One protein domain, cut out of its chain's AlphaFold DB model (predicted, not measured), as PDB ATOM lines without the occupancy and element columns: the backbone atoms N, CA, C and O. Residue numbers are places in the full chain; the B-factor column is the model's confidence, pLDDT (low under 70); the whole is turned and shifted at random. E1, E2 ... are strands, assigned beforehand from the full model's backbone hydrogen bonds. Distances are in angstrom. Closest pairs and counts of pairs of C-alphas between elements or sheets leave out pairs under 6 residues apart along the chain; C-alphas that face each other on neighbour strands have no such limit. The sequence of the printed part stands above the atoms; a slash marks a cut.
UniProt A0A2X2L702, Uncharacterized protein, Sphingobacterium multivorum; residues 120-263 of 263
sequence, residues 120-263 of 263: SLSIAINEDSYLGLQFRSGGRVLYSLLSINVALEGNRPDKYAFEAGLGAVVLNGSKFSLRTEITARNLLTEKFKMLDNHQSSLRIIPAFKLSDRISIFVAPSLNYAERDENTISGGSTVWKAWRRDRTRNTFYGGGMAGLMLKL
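Overview. This is residues 120 to 263 of the 263 residues of an uncharacterized protein of Sphingobacterium multivorum (UniProt A0A2X2L702). Eight long, slanted strands ring a closed, elongated barrel, E1 to E7 in chain order and then E9, which closes the ring on E1. At one end the short strand E8 is added to E9 outside the ring, next to a long loop, residues 226 to 237. The printed part has 144 residues with nine named strands, E1 to E9, and no named helix; it is all strand, the ring antiparallel and E8 parallel to E9. It is compact, with a radius of gyration of the C-alphas of 15.6 A and spans of 51 by 31 by 23 A.

Arrangement. E6, residues 194 to 209, has E5, residues 176 to 188, on one side (N 181 to O 203, 2.9 A) and E7, residues 214 to 225, on the other side (N 202 to O 222, 2.8 A). E4, residues 160 to 172, is antiparallel to E5, with N 164 and O 184 3.0 A apart. E3, residues 142 to 151, neighbours E4 (N 147 to O 163, 2.8 A) and E2, residues 130 to 138 (N 133 to O 148, 2.9 A). E1, residues 120 to 126, forms a hairpin with E2, N 122 and O 134 being 2.8 A apart. E1 to E7 form a meander, each strand the antiparallel neighbour of the one before. E9, residues 250 to 262, is staggered: it pairs with E7 (N 219 to O 256, 2.7 A), E1 (N 123 to O 259, 3.0 A) and E8, residues 238 to 240 (N 240 to O 251, 2.9 A).

Along the chain. E1 begins at C-alpha 120 (48.171, 7.957, 16.134), and E9 ends at C-alpha 262 (51.501, 5.251, 16.469). E6 is 36.4 A long, E5 34.8 A and E9 33.7 A; E6 bends by 92 degrees at residue 197.

Size, cuts and confidence. The C-alphas of Ser 174 and Ile 232, the two farthest apart, are 51.5 A apart. The printed part has no cut; the link E7 to E8 is long, and residues 229 to 235 have pLDDT under 70.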
ATOM      1  N   SER A 120      47.157   7.385  15.260       98.06
ATOM      2  CA  SER A 120      48.171   7.957  16.134       98.06
ATOM      3  C   SER A 120      47.583   8.913  17.156       98.06
ATOM      4  O   SER A 120      46.551   9.546  16.938       98.06
ATOM      5  N   LEU A 121      48.265   8.999  18.290       98.62
ATOM      6  CA  LEU A 121      48.065  10.012  19.311       98.62
ATOM      7  C   LEU A 121      49.258  10.967  19.266       98.62
ATOM      8  O   LEU A 121      50.384  10.543  19.024       98.62
ATOM      9  N   SER A 122      49.056  12.261  19.463       98.56
ATOM     10  CA  SER A 122      50.159  13.221  19.518       98.56
ATOM     11  C   SER A 122      49.957  14.242  20.613       98.56
ATOM     12  O   SER A 122      48.834  14.667  20.864       98.56
ATOM     13  N   ILE A 123      51.064  14.648  21.222       98.56
ATOM     14  CA  ILE A 123      51.127  15.790  22.127       98.56
ATOM     15  C   ILE A 123      52.015  16.829  21.457       98.56
ATOM     16  O   ILE A 123      53.125  16.504  21.032       98.56
ATOM     17  N   ALA A 124      51.525  18.058  21.335       98.25
ATOM     18  CA  ALA A 124      52.241  19.121  20.642       98.25
ATOM     19  C   ALA A 124      52.011  20.480  21.287       98.25
ATOM     20  O   ALA A 124      50.953  20.721  21.866       98.25
ATOM     21  N   ILE A 125      52.980  21.372  21.122       97.81
ATOM     22  CA  ILE A 125      52.838  22.794  21.419       97.81
ATOM     23  C   ILE A 125      52.859  23.587  20.114       97.81
ATOM     24  O   ILE A 125      53.633  23.262  19.211       97.81
ATOM     25  N   ASN A 126      52.001  24.600  19.999       94.75
ATOM     26  CA  ASN A 126      51.913  25.450  18.810       94.75
ATOM     27  C   ASN A 126      52.403  26.886  19.055       94.75
ATOM     28  O   ASN A 126      52.704  27.283  20.183       94.75
ATOM     29  N   GLU A 127      52.466  27.674  17.985       91.69
ATOM     30  CA  GLU A 127      52.926  29.060  17.984       91.69
ATOM     31  C   GLU A 127      52.104  29.976  18.898       91.69
ATOM     32  O   GLU A 127      52.642  30.956  19.419       91.69
ATOM     33  N   ASP A 128      50.833  29.643  19.129       88.94
ATOM     34  CA  ASP A 128      49.896  30.382  19.981       88.94
ATOM     35  C   ASP A 128      49.963  29.940  21.458       88.94
ATOM     36  O   ASP A 128      49.154  30.383  22.277       88.94
ATOM     37  N   SER A 129      50.943  29.103  21.819       93.31
ATOM     38  CA  SER A 129      51.152  28.555  23.165       93.31
ATOM     39  C   SER A 129      50.012  27.653  23.656       93.31
ATOM     40  O   SER A 129      49.724  27.611  24.854       93.31
ATOM     41  N   TYR A 130      49.358  26.921  22.754       95.19
ATOM     42  CA  TYR A 130      48.482  25.816  23.139       95.19
ATOM     43  C   TYR A 130      49.261  24.515  23.234       95.19
ATOM     44  O   TYR A 130      50.002  24.169  22.317       95.19
ATOM     45  N   LEU A 131      49.015  23.770  24.309       97.88
ATOM     46  CA  LEU A 131      49.325  22.352  24.408       97.88
ATOM     47  C   LEU A 131      48.126  21.554  23.890       97.88
ATOM     48  O   LEU A 131      47.020  21.698  24.409       97.88
ATOM     49  N   GLY A 132      48.343  20.717  22.883       97.88
ATOM     50  CA  GLY A 132      47.302  19.937  22.226       97.88
ATOM     51  C   GLY A 132      47.506  18.438  22.369       97.88
ATOM     52  O   GLY A 132      48.613  17.945  22.154       97.88
ATOM     53  N   LEU A 133      46.422  17.717  22.657       98.62
ATOM     54  CA  LEU A 133      46.313  16.274  22.462       98.62
ATOM     55  C   LEU A 133      45.558  16.031  21.151       98.62
ATOM     56  O   LEU A 133      44.464  16.564  20.960       98.62
ATOM     57  N   GLN A 134      46.144  15.264  20.236       98.44
ATOM     58  CA  GLN A 134      45.628  15.055  18.881       98.44
ATOM     59  C   GLN A 134      45.472  13.566  18.606       98.44
ATOM     60  O   GLN A 134      46.419  12.804  18.789       98.44
ATOM     61  N   PHE A 135      44.309  13.158  18.118       98.62
ATOM     62  CA  PHE A 135      44.031  11.807  17.662       98.62
ATOM     63  C   PHE A 135      43.833  11.809  16.148       98.62
ATOM     64  O   PHE A 135      42.973  12.525  15.641       98.62
ATOM     65  N   ARG A 136      44.617  11.000  15.434       98.44
ATOM     66  CA  ARG A 136      44.491  10.761  13.990       98.44
ATOM     67  C   ARG A 136      43.948   9.361  13.765       98.44
ATOM     68  O   ARG A 136      44.427   8.414  14.387       98.44
ATOM     69  N   SER A 137      42.963   9.237  12.882       98.38
ATOM     70  CA  SER A 137      42.257   7.985  12.607       98.38
ATOM     71  C   SER A 137      41.806   7.942  11.149       98.38
ATOM     72  O   SER A 137      41.037   8.798  10.696       98.38
ATOM     73  N   GLY A 138      42.313   6.976  10.385       98.25
ATOM     74  CA  GLY A 138      42.186   6.975   8.933       98.25
ATOM     75  C   GLY A 138      42.600   5.701   8.232       98.25
ATOM     76  O   GLY A 138      42.931   4.690   8.840       98.25
ATOM     77  N   GLY A 139      42.567   5.785   6.907       98.19
ATOM     78  CA  GLY A 139      43.031   4.773   5.978       98.19
ATOM     79  C   GLY A 139      44.534   4.843   5.748       98.19
ATOM     80  O   GLY A 139      45.280   5.430   6.527       98.19
ATOM     81  N   ARG A 140      44.994   4.211   4.667       97.50
ATOM     82  CA  ARG A 140      46.420   4.211   4.294       97.50
ATOM     83  C   ARG A 140      46.890   5.556   3.734       97.50
ATOM     84  O   ARG A 140      48.082   5.842   3.813       97.50
ATOM     85  N   VAL A 141      45.972   6.349   3.173       98.00
ATOM     86  CA  VAL A 141      46.264   7.654   2.562       98.00
ATOM     87  C   VAL A 141      45.590   8.773   3.345       98.00
ATOM     88  O   VAL A 141      46.288   9.590   3.934       98.00
ATOM     89  N   LEU A 142      44.254   8.811   3.390       98.56
ATOM     90  CA  LEU A 142      43.516   9.862   4.094       98.56
ATOM     91  C   LEU A 142      43.172   9.471   5.523       98.56
ATOM     92  O   LEU A 142      42.846   8.319   5.813       98.56
ATOM     93  N   TYR A 143      43.182  10.462   6.403       98.69
ATOM     94  CA  TYR A 143      42.756  10.324   7.784       98.69
ATOM     95  C   TYR A 143      42.027  11.569   8.264       98.69
ATOM     96  O   TYR A 143      42.211  12.666   7.741       98.69
ATOM     97  N   SER A 144      41.230  11.386   9.307       98.44
ATOM     98  CA  SER A 144      40.650  12.488  10.063       98.44
ATOM     99  C   SER A 144      41.457  12.706  11.323       98.44
ATOM    100  O   SER A 144      42.050  11.765  11.864       98.44
ATOM    101  N   LEU A 145      41.472  13.943  11.796       97.81
ATOM    102  CA  LEU A 145      42.070  14.286  13.073       97.81
ATOM    103  C   LEU A 145      41.085  15.040  13.950       97.81
ATOM    104  O   LEU A 145      40.293  15.845  13.460       97.81
ATOM    105  N   LEU A 146      41.176  14.776  15.248       98.38
ATOM    106  CA  LEU A 146      40.463  15.477  16.303       98.38
ATOM    107  C   LEU A 146      41.466  15.875  17.371       98.38
ATOM    108  O   LEU A 146      42.340  15.086  17.732       98.38
ATOM    109  N   SER A 147      41.345  17.083  17.894       98.00
ATOM    110  CA  SER A 147      42.254  17.576  18.909       98.00
ATOM    111  C   SER A 147      41.554  18.435  19.938       98.00
ATOM    112  O   SER A 147      40.667  19.223  19.625       98.00
ATOM    113  N   ILE A 148      42.005  18.284  21.176       97.94
ATOM    114  CA  ILE A 148      41.708  19.187  22.278       97.94
ATOM    115  C   ILE A 148      42.980  19.944  22.633       97.94
ATOM    116  O   ILE A 148      44.071  19.373  22.637       97.94
ATOM    117  N   ASN A 149      42.842  21.231  22.918       97.06
ATOM    118  CA  ASN A 149      43.958  22.130  23.156       97.06
ATOM    119  C   ASN A 149      43.692  22.971  24.402       97.06
ATOM    120  O   ASN A 149      42.574  23.440  24.616       97.06
ATOM    121  N   VAL A 150      44.731  23.189  25.200       96.88
ATOM    122  CA  VAL A 150      44.702  24.021  26.404       96.88
ATOM    123  C   VAL A 150      45.756  25.103  26.257       96.88
ATOM    124  O   VAL A 150      46.920  24.808  25.979       96.88
ATOM    125  N   ALA A 151      45.364  26.361  26.426       95.38
ATOM    126  CA  ALA A 151      46.321  27.450  26.375       95.38
ATOM    127  C   ALA A 151      47.190  27.450  27.634       95.38
ATOM    128  O   ALA A 151      46.676  27.419  28.756       95.38
ATOM    129  N   LEU A 152      48.504  27.529  27.458       93.62
ATOM    130  CA  LEU A 152      49.455  27.562  28.570       93.62
ATOM    131  C   LEU A 152      49.513  28.940  29.240       93.62
ATOM    132  O   LEU A 152      49.804  29.045  30.427       93.62
ATOM    133  N   GLU A 153      49.174  29.997  28.507       88.12
ATOM    134  CA  GLU A 153      49.090  31.349  29.055       88.12
ATOM    135  C   GLU A 153      47.810  31.527  29.892       88.12
ATOM    136  O   GLU A 153      46.721  31.095  29.500       88.12
ATOM    137  N   GLY A 154      47.943  32.117  31.084       75.81
ATOM    138  CA  GLY A 154      46.851  32.247  32.057       75.81
ATOM    139  C   GLY A 154      45.849  33.359  31.746       75.81
ATOM    140  O   GLY A 154      44.658  33.174  31.957       75.81
ATOM    141  N   ASN A 155      46.309  34.493  31.212       79.62
ATOM    142  CA  ASN A 155      45.497  35.704  31.079       79.62
ATOM    143  C   ASN A 155      44.965  35.894  29.651       79.62
ATOM    144  O   ASN A 155      45.353  36.831  28.952       79.62
ATOM    145  N   ARG A 156      44.121  34.971  29.179       84.44
ATOM    146  CA  ARG A 156      43.506  35.075  27.850       84.44
ATOM    147  C   ARG A 156      42.081  34.522  27.813       84.44
ATOM    148  O   ARG A 156      41.796  33.547  28.509       84.44
ATOM    149  N   PRO A 157      41.197  35.115  26.989       85.31
ATOM    150  CA  PRO A 157      39.802  34.702  26.910       85.31
ATOM    151  C   PRO A 157      39.623  33.328  26.254       85.31
ATOM    152  O   PRO A 157      38.650  32.656  26.554       85.31
ATOM    153  N   ASP A 158      40.546  32.890  25.397       90.00
ATOM    154  CA  ASP A 158      40.521  31.638  24.632       90.00
ATOM    155  C   ASP A 158      41.303  30.513  25.340       90.00
ATOM    156  O   ASP A 158      42.383  30.105  24.908       90.00
ATOM    157  N   LYS A 159      40.790  30.018  26.473       93.25
ATOM    158  CA  LYS A 159      41.520  29.070  27.334       93.25
ATOM    159  C   LYS A 159      41.580  27.639  26.790       93.25
ATOM    160  O   LYS A 159      42.603  26.972  26.962       93.25
ATOM    161  N   TYR A 160      40.527  27.186  26.116       95.38
ATOM    162  CA  TYR A 160      40.446  25.851  25.522       95.38
ATOM    163  C   TYR A 160      40.182  25.946  24.021       95.38
ATOM    164  O   TYR A 160      39.676  26.954  23.536       95.38
ATOM    165  N   ALA A 161      40.505  24.897  23.270       95.25
ATOM    166  CA  ALA A 161      40.094  24.790  21.877       95.25
ATOM    167  C   ALA A 161      39.825  23.344  21.476       95.25
ATOM    168  O   ALA A 161      40.505  22.423  21.934       95.25
ATOM    169  N   PHE A 162      38.876  23.162  20.566       96.19
ATOM    170  CA  PHE A 162      38.678  21.908  19.854       96.19
ATOM    171  C   PHE A 162      38.999  22.110  18.377       96.19
ATOM    172  O   PHE A 162      38.660  23.135  17.787       96.19
ATOM    173  N   GLU A 163      39.658  21.131  17.777       96.50
ATOM    174  CA  GLU A 163      40.088  21.176  16.389       96.50
ATOM    175  C   GLU A 163      39.715  19.876  15.680       96.50
ATOM    176  O   GLU A 163      39.927  18.783  16.207       96.50
ATOM    177  N   ALA A 164      39.162  20.006  14.480       97.62
ATOM    178  CA  ALA A 164      38.844  18.896  13.597       97.62
ATOM    179  C   ALA A 164      39.471  19.142  12.225       97.62
ATOM    180  O   ALA A 164      39.599  20.286  11.785       97.62
ATOM    181  N   GLY A 165      39.869  18.081  11.531       97.62
ATOM    182  CA  GLY A 165      40.509  18.239  10.233       97.62
ATOM    183  C   GLY A 165      40.628  16.963   9.424       97.62
ATOM    184  O   GLY A 165      40.317  15.864   9.888       97.62
ATOM    185  N   LEU A 166      41.118  17.145   8.203       98.44
ATOM    186  CA  LEU A 166      41.459  16.085   7.266       98.44
ATOM    187  C   LEU A 166      42.948  16.157   6.962       98.44
ATOM    188  O   LEU A 166      43.501  17.235   6.743       98.44
ATOM    189  N   GLY A 167      43.590  14.999   6.930       98.44
ATOM    190  CA  GLY A 167      44.991  14.878   6.589       98.44
ATOM    191  C   GLY A 167      45.257  13.771   5.585       98.44
ATOM    192  O   GLY A 167      44.436  12.879   5.366       98.44
ATOM    193  N   ALA A 168      46.430  13.851   4.971       98.50
ATOM    194  CA  ALA A 168      46.929  12.859   4.038       98.50
ATOM    195  C   ALA A 168      48.348  12.438   4.419       98.50
ATOM    196  O   ALA A 168      49.220  13.274   4.678       98.50
ATOM    197  N   VAL A 169      48.587  11.130   4.422       98.19
ATOM    198  CA  VAL A 169      49.925  10.547   4.456       98.19
ATOM    199  C   VAL A 169      50.513  10.674   3.056       98.19
ATOM    200  O   VAL A 169      50.072  10.005   2.125       98.19
ATOM    201  N   VAL A 170      51.504  11.549   2.909       97.81
ATOM    202  CA  VAL A 170      52.180  11.798   1.629       97.81
ATOM    203  C   VAL A 170      53.333  10.814   1.456       97.81
ATOM    204  O   VAL A 170      53.494  10.213   0.400       97.81
ATOM    205  N   LEU A 171      54.128  10.625   2.514       96.62
ATOM    206  CA  LEU A 171      55.266   9.707   2.537       96.62
ATOM    207  C   LEU A 171      55.334   8.998   3.889       96.62
ATOM    208  O   LEU A 171      55.191   9.622   4.940       96.62
ATOM    209  N   ASN A 172      55.619   7.698   3.877       95.00
ATOM    210  CA  ASN A 172      55.769   6.903   5.094       95.00
ATOM    211  C   ASN A 172      56.949   5.930   4.969       95.00
ATOM    212  O   ASN A 172      56.767   4.732   4.775       95.00
ATOM    213  N   GLY A 173      58.169   6.462   5.050       93.69
ATOM    214  CA  GLY A 173      59.405   5.680   5.007       93.69
ATOM    215  C   GLY A 173      59.781   5.074   6.362       93.69
ATOM    216  O   GLY A 173      59.084   5.249   7.361       93.69
ATOM    217  N   SER A 174      60.914   4.371   6.419       93.25
ATOM    218  CA  SER A 174      61.402   3.711   7.642       93.25
ATOM    219  C   SER A 174      61.882   4.691   8.719       93.25
ATOM    220  O   SER A 174      61.586   4.487   9.889       93.25
ATOM    221  N   LYS A 175      62.570   5.775   8.336       95.44
ATOM    222  CA  LYS A 175      63.084   6.809   9.264       95.44
ATOM    223  C   LYS A 175      62.332   8.138   9.205       95.44
ATOM    224  O   LYS A 175      62.347   8.897  10.166       95.44
ATOM    225  N   PHE A 176      61.678   8.426   8.083       97.06
ATOM    226  CA  PHE A 176      61.027   9.708   7.828       97.06
ATOM    227  C   PHE A 176      59.596   9.505   7.338       97.06
ATOM    228  O   PHE A 176      59.315   8.575   6.580       97.06
ATOM    229  N   SER A 177      58.695  10.390   7.749       97.50
ATOM    230  CA  SER A 177      57.346  10.472   7.193       97.50
ATOM    231  C   SER A 177      56.945  11.920   6.952       97.50
ATOM    232  O   SER A 177      57.419  12.822   7.636       97.50
ATOM    233  N   LEU A 178      56.063  12.115   5.980       98.38
ATOM    234  CA  LEU A 178      55.509  13.405   5.611       98.38
ATOM    235  C   LEU A 178      53.991  13.291   5.572       98.38
ATOM    236  O   LEU A 178      53.444  12.419   4.890       98.38
ATOM    237  N   ARG A 179      53.322  14.185   6.292       98.44
ATOM    238  CA  ARG A 179      51.869  14.354   6.233       98.44
ATOM    239  C   ARG A 179      51.520  15.789   5.870       98.44
ATOM    240  O   ARG A 179      52.338  16.691   6.035       98.44
ATOM    241  N   THR A 180      50.298  15.987   5.403       98.50
ATOM    242  CA  THR A 180      49.690  17.308   5.235       98.50
ATOM    243  C   THR A 180      48.320  17.312   5.889       98.50
ATOM    244  O   THR A 180      47.633  16.295   5.852       98.50
ATOM    245  N   GLU A 181      47.921  18.431   6.487       98.62
ATOM    246  CA  GLU A 181      46.650  18.558   7.207       98.62
ATOM    247  C   GLU A 181      45.971  19.882   6.903       98.62
ATOM    248  O   GLU A 181      46.632  20.914   6.849       98.62
ATOM    249  N   ILE A 182      44.650  19.847   6.759       98.44
ATOM    250  CA  ILE A 182      43.787  21.023   6.800       98.44
ATOM    251  C   ILE A 182      42.910  20.889   8.038       98.44
ATOM    252  O   ILE A 182      42.241  19.868   8.222       98.44
ATOM    253  N   THR A 183      42.917  21.907   8.891       97.94
ATOM    254  CA  THR A 183      42.235  21.874  10.186       97.94
ATOM    255  C   THR A 183      41.401  23.115  10.412       97.94
ATOM    256  O   THR A 183      41.782  24.208  10.004       97.94
ATOM    257  N   ALA A 184      40.311  22.934  11.138       97.19
ATOM    258  CA  ALA A 184      39.388  23.951  11.594       97.19
ATOM    259  C   ALA A 184      39.359  23.899  13.130       97.19
ATOM    260  O   ALA A 184      39.031  22.865  13.716       97.19
ATOM    261  N   ARG A 185      39.742  24.996  13.782       95.75
ATOM    262  CA  ARG A 185      39.821  25.140  15.237       95.75
ATOM    263  C   ARG A 185      38.764  26.127  15.715       95.75
ATOM    264  O   ARG A 185      38.651  27.226  15.180       95.75
ATOM    265  N   ASN A 186      38.048  25.730  16.760       94.44
ATOM    266  CA  ASN A 186      37.089  26.559  17.479       94.44
ATOM    267  C   ASN A 186      37.609  26.808  18.894       94.44
ATOM    268  O   ASN A 186      38.102  25.884  19.553       94.44
ATOM    269  N   LEU A 187      37.521  28.055  19.340       93.25
ATOM    270  CA  LEU A 187      38.069  28.514  20.610       93.25
ATOM    271  C   LEU A 187      36.967  28.586  21.670       93.25
ATOM    272  O   LEU A 187      35.811  28.877  21.375       93.25
ATOM    273  N   LEU A 188      37.331  28.299  22.916       93.50
ATOM    274  CA  LEU A 188      36.424  28.296  24.052       93.50
ATOM    275  C   LEU A 188      37.017  29.070  25.224       93.50
ATOM    276  O   LEU A 188      38.219  29.025  25.502       93.50
ATOM    277  N   THR A 189      36.130  29.728  25.962       93.00
ATOM    278  CA  THR A 189      36.457  30.402  27.219       93.00
ATOM    279  C   THR A 189      36.736  29.432  28.358       93.00
ATOM    280  O   THR A 189      36.424  28.246  28.282       93.00
ATOM    281  N   GLU A 190      37.258  29.950  29.470       91.44
ATOM    282  CA  GLU A 190      37.429  29.189  30.715       91.44
ATOM    283  C   GLU A 190      36.113  28.571  31.225       91.44
ATOM    284  O   GLU A 190      36.117  27.504  31.834       91.44
ATOM    285  N   LYS A 191      34.970  29.196  30.909       92.19
ATOM    286  CA  LYS A 191      33.621  28.697  31.227       92.19
ATOM    287  C   LYS A 191      33.025  27.805  30.127       92.19
ATOM    288  O   LYS A 191      31.812  27.624  30.099       92.19
ATOM    289  N   PHE A 192      33.842  27.303  29.198       90.81
ATOM    290  CA  PHE A 192      33.434  26.462  28.062       90.81
ATOM    291  C   PHE A 192      32.401  27.093  27.115       90.81
ATOM    292  O   PHE A 192      31.702  26.387  26.389       90.81
ATOM    293  N   LYS A 193      32.308  28.427  27.076       92.56
ATOM    294  CA  LYS A 193      31.536  29.117  26.032       92.56
ATOM    295  C   LYS A 193      32.355  29.180  24.750       92.56
ATOM    296  O   LYS A 193      33.505  29.617  24.824       92.56
ATOM    297  N   MET A 194      31.767  28.755  23.632       90.12
ATOM    298  CA  MET A 194      32.344  28.936  22.299       90.12
ATOM    299  C   MET A 194      32.506  30.425  22.008       90.12
ATOM    300  O   MET A 194      31.637  31.219  22.365       90.12
ATOM    301  N   LEU A 195      33.631  30.771  21.401       88.25
ATOM    302  CA  LEU A 195      33.888  32.086  20.834       88.25
ATOM    303  C   LEU A 195      33.585  32.032  19.336       88.25
ATOM    304  O   LEU A 195      33.841  31.014  18.691       88.25
ATOM    305  N   ASP A 196      33.084  33.133  18.785       83.69
ATOM    306  CA  ASP A 196      32.701  33.213  17.370       83.69
ATOM    307  C   ASP A 196      33.902  33.297  16.413       83.69
ATOM    308  O   ASP A 196      33.732  33.259  15.199       83.69
ATOM    309  N   ASN A 197      35.128  33.393  16.938       82.50
ATOM    310  CA  ASN A 197      36.334  33.473  16.124       82.50
ATOM    311  C   ASN A 197      36.773  32.093  15.615       82.50
ATOM    312  O   ASN A 197      37.093  31.178  16.379       82.50
ATOM    313  N   HIS A 198      36.868  31.965  14.293       83.12
ATOM    314  CA  HIS A 198      37.357  30.749  13.658       83.12
ATOM    315  C   HIS A 198      38.854  30.814  13.323       83.12
ATOM    316  O   HIS A 198      39.392  31.866  12.962       83.12
ATOM    317  N   GLN A 199      39.536  29.665  13.391       93.12
ATOM    318  CA  GLN A 199      40.895  29.507  12.875       93.12
ATOM    319  C   GLN A 199      40.987  28.292  11.950       93.12
ATOM    320  O   GLN A 199      40.689  27.169  12.349       93.12
ATOM    321  N   SER A 200      41.484  28.502  10.735       95.88
ATOM    322  CA  SER A 200      41.811  27.430   9.796       95.88
ATOM    323  C   SER A 200      43.320  27.340   9.592       95.88
ATOM    324  O   SER A 200      43.998  28.362   9.493       95.88
ATOM    325  N   SER A 201      43.858  26.126   9.497       97.56
ATOM    326  CA  SER A 201      45.288  25.891   9.279       97.56
ATOM    327  C   SER A 201      45.511  24.890   8.158       97.56
ATOM    328  O   SER A 201      44.855  23.854   8.114       97.56
ATOM    329  N   LEU A 202      46.496  25.161   7.311       98.31
ATOM    330  CA  LEU A 202      47.148  24.186   6.446       98.31
ATOM    331  C   LEU A 202      48.515  23.860   7.052       98.31
ATOM    332  O   LEU A 202      49.294  24.775   7.319       98.31
ATOM    333  N   ARG A 203      48.824  22.582   7.274       98.19
ATOM    334  CA  ARG A 203      50.075  22.132   7.904       98.19
ATOM    335  C   ARG A 203      50.805  21.134   7.033       98.19
ATOM    336  O   ARG A 203      50.183  20.238   6.472       98.19
ATOM    337  N   ILE A 204      52.128  21.233   7.018       98.50
ATOM    338  CA  ILE A 204      53.021  20.216   6.459       98.50
ATOM    339  C   ILE A 204      53.797  19.626   7.628       98.50
ATOM    340  O   ILE A 204      54.355  20.374   8.417       98.50
ATOM    341  N   ILE A 205      53.825  18.302   7.766       98.56
ATOM    342  CA  ILE A 205      54.305  17.617   8.974       98.56
ATOM    343  C   ILE A 205      55.413  16.630   8.603       98.56
ATOM    344  O   ILE A 205      55.153  15.429   8.450       98.56
ATOM    345  N   PRO A 206      56.654  17.106   8.418       98.38
ATOM    346  CA  PRO A 206      57.822  16.244   8.448       98.38
ATOM    347  C   PRO A 206      57.995  15.653   9.854       98.38
ATOM    348  O   PRO A 206      58.014  16.370  10.858       98.38
ATOM    349  N   ALA A 207      58.139  14.334   9.927       98.31
ATOM    350  CA  ALA A 207      58.342  13.614  11.176       98.31
ATOM    351  C   ALA A 207      59.500  12.624  11.061       98.31
ATOM    352  O   ALA A 207      59.583  11.845  10.105       98.31
ATOM    353  N   PHE A 208      60.366  12.630  12.070       98.38
ATOM    354  CA  PHE A 208      61.472  11.697  12.221       98.38
ATOM    355  C   PHE A 208      61.080  10.581  13.191       98.38
ATOM    356  O   PHE A 208      60.643  10.842  14.314       98.38
ATOM    357  N   LYS A 209      61.223   9.330  12.753       98.06
ATOM    358  CA  LYS A 209      60.862   8.138  13.524       98.06
ATOM    359  C   LYS A 209      62.023   7.751  14.433       98.06
ATOM    360  O   LYS A 209      63.079   7.346  13.954       98.06
ATOM    361  N   LEU A 210      61.812   7.871  15.740       97.38
ATOM    362  CA  LEU A 210      62.758   7.414  16.762       97.38
ATOM    363  C   LEU A 210      62.656   5.896  16.968       97.38
ATOM    364  O   LEU A 210      63.639   5.243  17.299       97.38
ATOM    365  N   SER A 211      61.463   5.339  16.758       96.12
ATOM    366  CA  SER A 211      61.179   3.904  16.749       96.12
ATOM    367  C   SER A 211      59.989   3.609  15.832       96.12
ATOM    368  O   SER A 211      59.388   4.524  15.263       96.12
ATOM    369  N   ASP A 212      59.577   2.344  15.739       91.94
ATOM    370  CA  ASP A 212      58.384   1.948  14.976       91.94
ATOM    371  C   ASP A 212      57.077   2.560  15.509       91.94
ATOM    372  O   ASP A 212      56.071   2.603  14.793       91.94
ATOM    373  N   ARG A 213      57.082   3.034  16.766       95.81
ATOM    374  CA  ARG A 213      55.910   3.622  17.427       95.81
ATOM    375  C   ARG A 213      56.045   5.106  17.726       95.81
ATOM    376  O   ARG A 213      55.023   5.774  17.787       95.81
ATOM    377  N   ILE A 214      57.254   5.628  17.918       97.88
ATOM    378  CA  ILE A 214      57.464   7.001  18.396       97.88
ATOM    379  C   ILE A 214      58.132   7.834  17.310       97.88
ATOM    380  O   ILE A 214      59.136   7.436  16.721       97.88
ATOM    381  N   SER A 215      57.583   9.015  17.052       98.31
ATOM    382  CA  SER A 215      58.149  10.002  16.135       98.31
ATOM    383  C   SER A 215      58.145  11.390  16.761       98.31
ATOM    384  O   SER A 215      57.229  11.733  17.502       98.31
ATOM    385  N   ILE A 216      59.143  12.197  16.420       98.56
ATOM    386  CA  ILE A 216      59.144  13.643  16.661       98.56
ATOM    387  C   ILE A 216      58.773  14.355  15.367       98.56
ATOM    388  O   ILE A 216      59.115  13.880  14.283       98.56
ATOM    389  N   PHE A 217      58.089  15.487  15.460       98.50
ATOM    390  CA  PHE A 217      57.740  16.276  14.285       98.50
ATOM    391  C   PHE A 217      57.842  17.773  14.548       98.50
ATOM    392  O   PHE A 217      57.692  18.240  15.678       98.50
ATOM    393  N   VAL A 218      58.047  18.512  13.461       98.25
ATOM    394  CA  VAL A 218      57.907  19.966  13.392       98.25
ATOM    395  C   VAL A 218      56.994  20.245  12.215       98.25
ATOM    396  O   VAL A 218      57.246  19.769  11.117       98.25
ATOM    397  N   ALA A 219      55.917  20.974  12.446       98.00
ATOM    398  CA  ALA A 219      54.840  21.166  11.496       98.00
ATOM    399  C   ALA A 219      54.680  22.654  11.184       98.00
ATOM    400  O   ALA A 219      53.892  23.312  11.868       98.00
ATOM    401  N   PRO A 220      55.416  23.211  10.205       97.94
ATOM    402  CA  PRO A 220      55.120  24.546   9.697       97.94
ATOM    403  C   PRO A 220      53.675  24.625   9.192       97.94
ATOM    404  O   PRO A 220      53.152  23.678   8.590       97.94
ATOM    405  N   SER A 221      53.036  25.769   9.432       97.50
ATOM    406  CA  SER A 221      51.646  26.007   9.060       97.50
ATOM    407  C   SER A 221      51.421  27.366   8.413       97.50
ATOM    408  O   SER A 221      52.073  28.356   8.739       97.50
ATOM    409  N   LEU A 222      50.444  27.402   7.509       97.44
ATOM    410  CA  LEU A 222      49.793  28.619   7.050       97.44
ATOM    411  C   LEU A 222      48.412  28.674   7.696       97.44
ATOM    412  O   LEU A 222      47.645  27.717   7.609       97.44
ATOM    413  N   ASN A 223      48.105  29.783   8.345       96.50
ATOM    414  CA  ASN A 223      46.908  29.938   9.150       96.50
ATOM    415  C   ASN A 223      46.080  31.130   8.667       96.50
ATOM    416  O   ASN A 223      46.630  32.152   8.258       96.50
ATOM    417  N   TYR A 224      44.763  31.014   8.791       94.56
ATOM    418  CA  TYR A 224      43.820  32.125   8.766       94.56
ATOM    419  C   TYR A 224      43.091  32.150  10.106       94.56
ATOM    420  O   TYR A 224      42.583  31.118  10.539       94.56
ATOM    421  N   ALA A 225      43.059  33.302  10.769       91.94
ATOM    422  CA  ALA A 225      42.314  33.486  12.008       91.94
ATOM    423  C   ALA A 225      41.486  34.766  11.958       91.94
ATOM    424  O   ALA A 225      41.952  35.808  11.487       91.94
ATOM    425  N   GLU A 226      40.273  34.680  12.484       88.94
ATOM    426  CA  GLU A 226      39.402  35.828  12.694       88.94
ATOM    427  C   GLU A 226      39.776  36.581  13.972       88.94
ATOM    428  O   GLU A 226      40.381  36.032  14.900       88.94
ATOM    429  N   ARG A 227      39.431  37.872  13.995       82.50
ATOM    430  CA  ARG A 227      39.621  38.740  15.164       82.50
ATOM    431  C   ARG A 227      38.814  38.261  16.374       82.50
ATOM    432  O   ARG A 227      37.759  37.652  16.223       82.50
ATOM    433  N   ASP A 228      39.272  38.615  17.570       81.88
ATOM    434  CA  ASP A 228      38.539  38.339  18.807       81.88
ATOM    435  C   ASP A 228      37.293  39.258  18.916       81.88
ATOM    436  O   ASP A 228      37.337  40.440  18.556       81.88
ATOM    437  N   GLU A 229      36.187  38.714  19.438       67.31
ATOM    438  CA  GLU A 229      34.823  39.287  19.418       67.31
ATOM    439  C   GLU A 229      34.713  40.692  20.046       67.31
ATOM    440  O   GLU A 229      33.984  41.550  19.554       67.31
ATOM    441  N   ASN A 230      35.509  40.976  21.080       64.19
ATOM    442  CA  ASN A 230      35.445  42.234  21.836       64.19
ATOM    443  C   ASN A 230      36.356  43.347  21.290       64.19
ATOM    444  O   ASN A 230      36.601  44.341  21.977       64.19
ATOM    445  N   THR A 231      36.892  43.195  20.076       61.34
ATOM    446  CA  THR A 231      37.859  44.151  19.525       61.34
ATOM    447  C   THR A 231      37.206  45.126  18.546       61.34
ATOM    448  O   THR A 231      36.768  44.747  17.464       61.34
ATOM    449  N   ILE A 232      37.197  46.418  18.900       57.72
ATOM    450  CA  ILE A 232      36.514  47.513  18.170       57.72
ATOM    451  C   ILE A 232      37.212  47.880  16.834       57.72
ATOM    452  O   ILE A 232      36.735  48.717  16.070       57.72
ATOM    453  N   SER A 233      38.332  47.244  16.478       56.81
ATOM    454  CA  SER A 233      39.080  47.611  15.269       56.81
ATOM    455  C   SER A 233      38.462  47.011  13.995       56.81
ATOM    456  O   SER A 233      38.587  45.819  13.702       56.81
ATOM    457  N   GLY A 234      37.772  47.852  13.221       58.78
ATOM    458  CA  GLY A 234      37.366  47.589  11.840       58.78
ATOM    459  C   GLY A 234      38.511  47.894  10.876       58.78
ATOM    460  O   GLY A 234      38.567  48.976  10.305       58.78
ATOM    461  N   GLY A 235      39.449  46.959  10.729       66.06
ATOM    462  CA  GLY A 235      40.538  47.038   9.752       66.06
ATOM    463  C   GLY A 235      40.428  45.957   8.676       66.06
ATOM    464  O   GLY A 235      39.774  44.936   8.882       66.06
ATOM    465  N   SER A 236      41.090  46.165   7.536       78.94
ATOM    466  CA  SER A 236      41.237  45.143   6.495       78.94
ATOM    467  C   SER A 236      42.038  43.930   6.992       78.94
ATOM    468  O   SER A 236      42.761  44.002   7.992       78.94
ATOM    469  N   THR A 237      41.906  42.804   6.284       84.50
ATOM    470  CA  THR A 237      42.673  41.583   6.574       84.50
ATOM    471  C   THR A 237      44.166  41.850   6.411       84.50
ATOM    472  O   THR A 237      44.589  42.425   5.407       84.50
ATOM    473  N   VAL A 238      44.966  41.412   7.381       90.31
ATOM    474  CA  VAL A 238      46.420  41.601   7.378       90.31
ATOM    475  C   VAL A 238      47.179  40.301   7.163       90.31
ATOM    476  O   VAL A 238      46.701  39.216   7.481       90.31
ATOM    477  N   TRP A 239      48.395  40.431   6.641       91.12
ATOM    478  CA  TRP A 239      49.350  39.338   6.506       91.12
ATOM    479  C   TRP A 239      50.471  39.512   7.525       91.12
ATOM    480  O   TRP A 239      51.068  40.586   7.617       91.12
ATOM    481  N   LYS A 240      50.767  38.463   8.293       90.31
ATOM    482  CA  LYS A 240      51.888  38.427   9.239       90.31
ATOM    483  C   LYS A 240      52.803  37.248   8.943       90.31
ATOM    484  O   LYS A 240      52.350  36.151   8.648       90.31
ATOM    485  N   ALA A 241      54.110  37.456   9.066       88.81
ATOM    486  CA  ALA A 241      55.068  36.362   8.911       88.81
ATOM    487  C   ALA A 241      54.934  35.315  10.033       88.81
ATOM    488  O   ALA A 241      55.137  34.129   9.792       88.81
ATOM    489  N   TRP A 242      54.567  35.752  11.244       90.31
ATOM    490  CA  TRP A 242      54.449  34.901  12.424       90.31
ATOM    491  C   TRP A 242      53.338  35.385  13.361       90.31
ATOM    492  O   TRP A 242      53.281  36.582  13.653       90.31
ATOM    493  N   ARG A 243      52.525  34.448  13.874       85.88
ATOM    494  CA  ARG A 243      51.387  34.658  14.804       85.88
ATOM    495  C   ARG A 243      50.246  35.547  14.284       85.88
ATOM    496  O   ARG A 243      50.427  36.442  13.458       85.88
ATOM    497  N   ARG A 244      49.041  35.312  14.818       87.56
ATOM    498  CA  ARG A 244      47.838  36.087  14.473       87.56
ATOM    499  C   ARG A 244      47.846  37.496  15.073       87.56
ATOM    500  O   ARG A 244      48.413  37.737  16.138       87.56
ATOM    501  N   ASP A 245      47.174  38.436  14.410       84.31
ATOM    502  CA  ASP A 245      46.678  39.657  15.047       84.31
ATOM    503  C   ASP A 245      45.351  39.330  15.738       84.31
ATOM    504  O   ASP A 245      44.429  38.851  15.091       84.31
ATOM    505  N   ARG A 246      45.235  39.574  17.045       82.62
ATOM    506  CA  ARG A 246      43.968  39.339  17.761       82.62
ATOM    507  C   ARG A 246      42.914  40.404  17.454       82.62
ATOM    508  O   ARG A 246      41.735  40.188  17.700       82.62
ATOM    509  N   THR A 247      43.329  41.541  16.892       84.50
ATOM    510  CA  THR A 247      42.450  42.687  16.637       84.50
ATOM    511  C   THR A 247      41.845  42.705  15.234       84.50
ATOM    512  O   THR A 247      40.877  43.424  14.995       84.50
ATOM    513  N   ARG A 248      42.403  41.926  14.298       85.00
ATOM    514  CA  ARG A 248      42.029  41.912  12.875       85.00
ATOM    515  C   ARG A 248      42.112  40.506  12.300       85.00
ATOM    516  O   ARG A 248      42.938  39.705  12.729       85.00
ATOM    517  N   ASN A 249      41.335  40.249  11.254       89.06
ATOM    518  CA  ASN A 249      41.471  39.017  10.482       89.06
ATOM    519  C   ASN A 249      42.891  38.929   9.916       89.06
ATOM    520  O   ASN A 249      43.412  39.907   9.370       89.06
ATOM    521  N   THR A 250      43.527  37.774  10.081       91.19
ATOM    522  CA  THR A 250      44.955  37.626   9.816       91.19
ATOM    523  C   THR A 250      45.257  36.336   9.073       91.19
ATOM    524  O   THR A 250      44.930  35.253   9.556       91.19
ATOM    525  N   PHE A 251      45.976  36.451   7.957       93.56
ATOM    526  CA  PHE A 251      46.761  35.351   7.403       93.56
ATOM    527  C   PHE A 251      48.150  35.357   8.036       93.56
ATOM    528  O   PHE A 251      48.806  36.401   8.065       93.56
ATOM    529  N   TYR A 252      48.606  34.219   8.556       94.62
ATOM    530  CA  TYR A 252      49.911  34.153   9.207       94.62
ATOM    531  C   TYR A 252      50.633  32.818   9.065       94.62
ATOM    532  O   TYR A 252      50.017  31.757   8.991       94.62
ATOM    533  N   GLY A 253      51.965  32.887   9.072       95.94
ATOM    534  CA  GLY A 253      52.824  31.722   9.262       95.94
ATOM    535  C   GLY A 253      52.854  31.285  10.727       95.94
ATOM    536  O   GLY A 253      52.824  32.110  11.642       95.94
ATOM    537  N   GLY A 254      52.915  29.983  10.960       95.75
ATOM    538  CA  GLY A 254      52.981  29.407  12.295       95.75
ATOM    539  C   GLY A 254      53.597  28.019  12.278       95.75
ATOM    540  O   GLY A 254      54.240  27.609  11.305       95.75
ATOM    541  N   GLY A 255      53.401  27.287  13.364       96.19
ATOM    542  CA  GLY A 255      53.748  25.886  13.386       96.19
ATOM    543  C   GLY A 255      53.680  25.275  14.770       96.19
ATOM    544  O   GLY A 255      53.659  25.953  15.794       96.19
ATOM    545  N   MET A 256      53.696  23.950  14.790       97.12
ATOM    546  CA  MET A 256      53.704  23.180  16.027       97.12
ATOM    547  C   MET A 256      54.830  22.158  16.038       97.12
ATOM    548  O   MET A 256      55.242  21.661  14.996       97.12
ATOM    549  N   ALA A 257      55.310  21.814  17.222       98.31
ATOM    550  CA  ALA A 257      56.277  20.743  17.409       98.31
ATOM    551  C   ALA A 257      55.763  19.779  18.470       98.31
ATOM    552  O   ALA A 257      55.092  20.186  19.423       98.31
ATOM    553  N   GLY A 258      56.051  18.492  18.300       98.12
ATOM    554  CA  GLY A 258      55.492  17.495  19.193       98.12
ATOM    555  C   GLY A 258      56.021  16.087  19.011       98.12
ATOM    556  O   GLY A 258      56.884  15.798  18.177       98.12
ATOM    557  N   LEU A 259      55.454  15.211  19.833       98.38
ATOM    558  CA  LEU A 259      55.657  13.773  19.806       98.38
ATOM    559  C   LEU A 259      54.403  13.105  19.257       98.38
ATOM    560  O   LEU A 259      53.285  13.457  19.627       98.38
ATOM    561  N   MET A 260      54.601  12.113  18.398       98.38
ATOM    562  CA  MET A 260      53.554  11.290  17.814       98.38
ATOM    563  C   MET A 260      53.799   9.826  18.174       98.38
ATOM    564  O   MET A 260      54.874   9.281  17.921       98.38
ATOM    565  N   LEU A 261      52.776   9.199  18.743       98.31
ATOM    566  CA  LEU A 261      52.705   7.787  19.078       98.31
ATOM    567  C   LEU A 261      51.768   7.087  18.090       98.31
ATOM    568  O   LEU A 261      50.578   7.387  18.043       98.31
ATOM    569  N   LYS A 262      52.292   6.142  17.320       96.81
ATOM    570  CA  LYS A 262      51.501   5.251  16.469       96.81
ATOM    571  C   LYS A 262      50.797   4.190  17.322       96.81
ATOM    572  O   LYS A 262      51.425   3.619  18.218       96.81
ATOM    573  N   LEU A 263      49.521   3.937  17.022       94.19
ATOM    574  CA  LEU A 263      48.660   2.956  17.696       94.19
ATOM    575  C   LEU A 263      48.531   1.655  16.894       94.19
ATOM    576  O   LEU A 263      48.595   1.712  15.643       94.19
TER     577      LEU A 263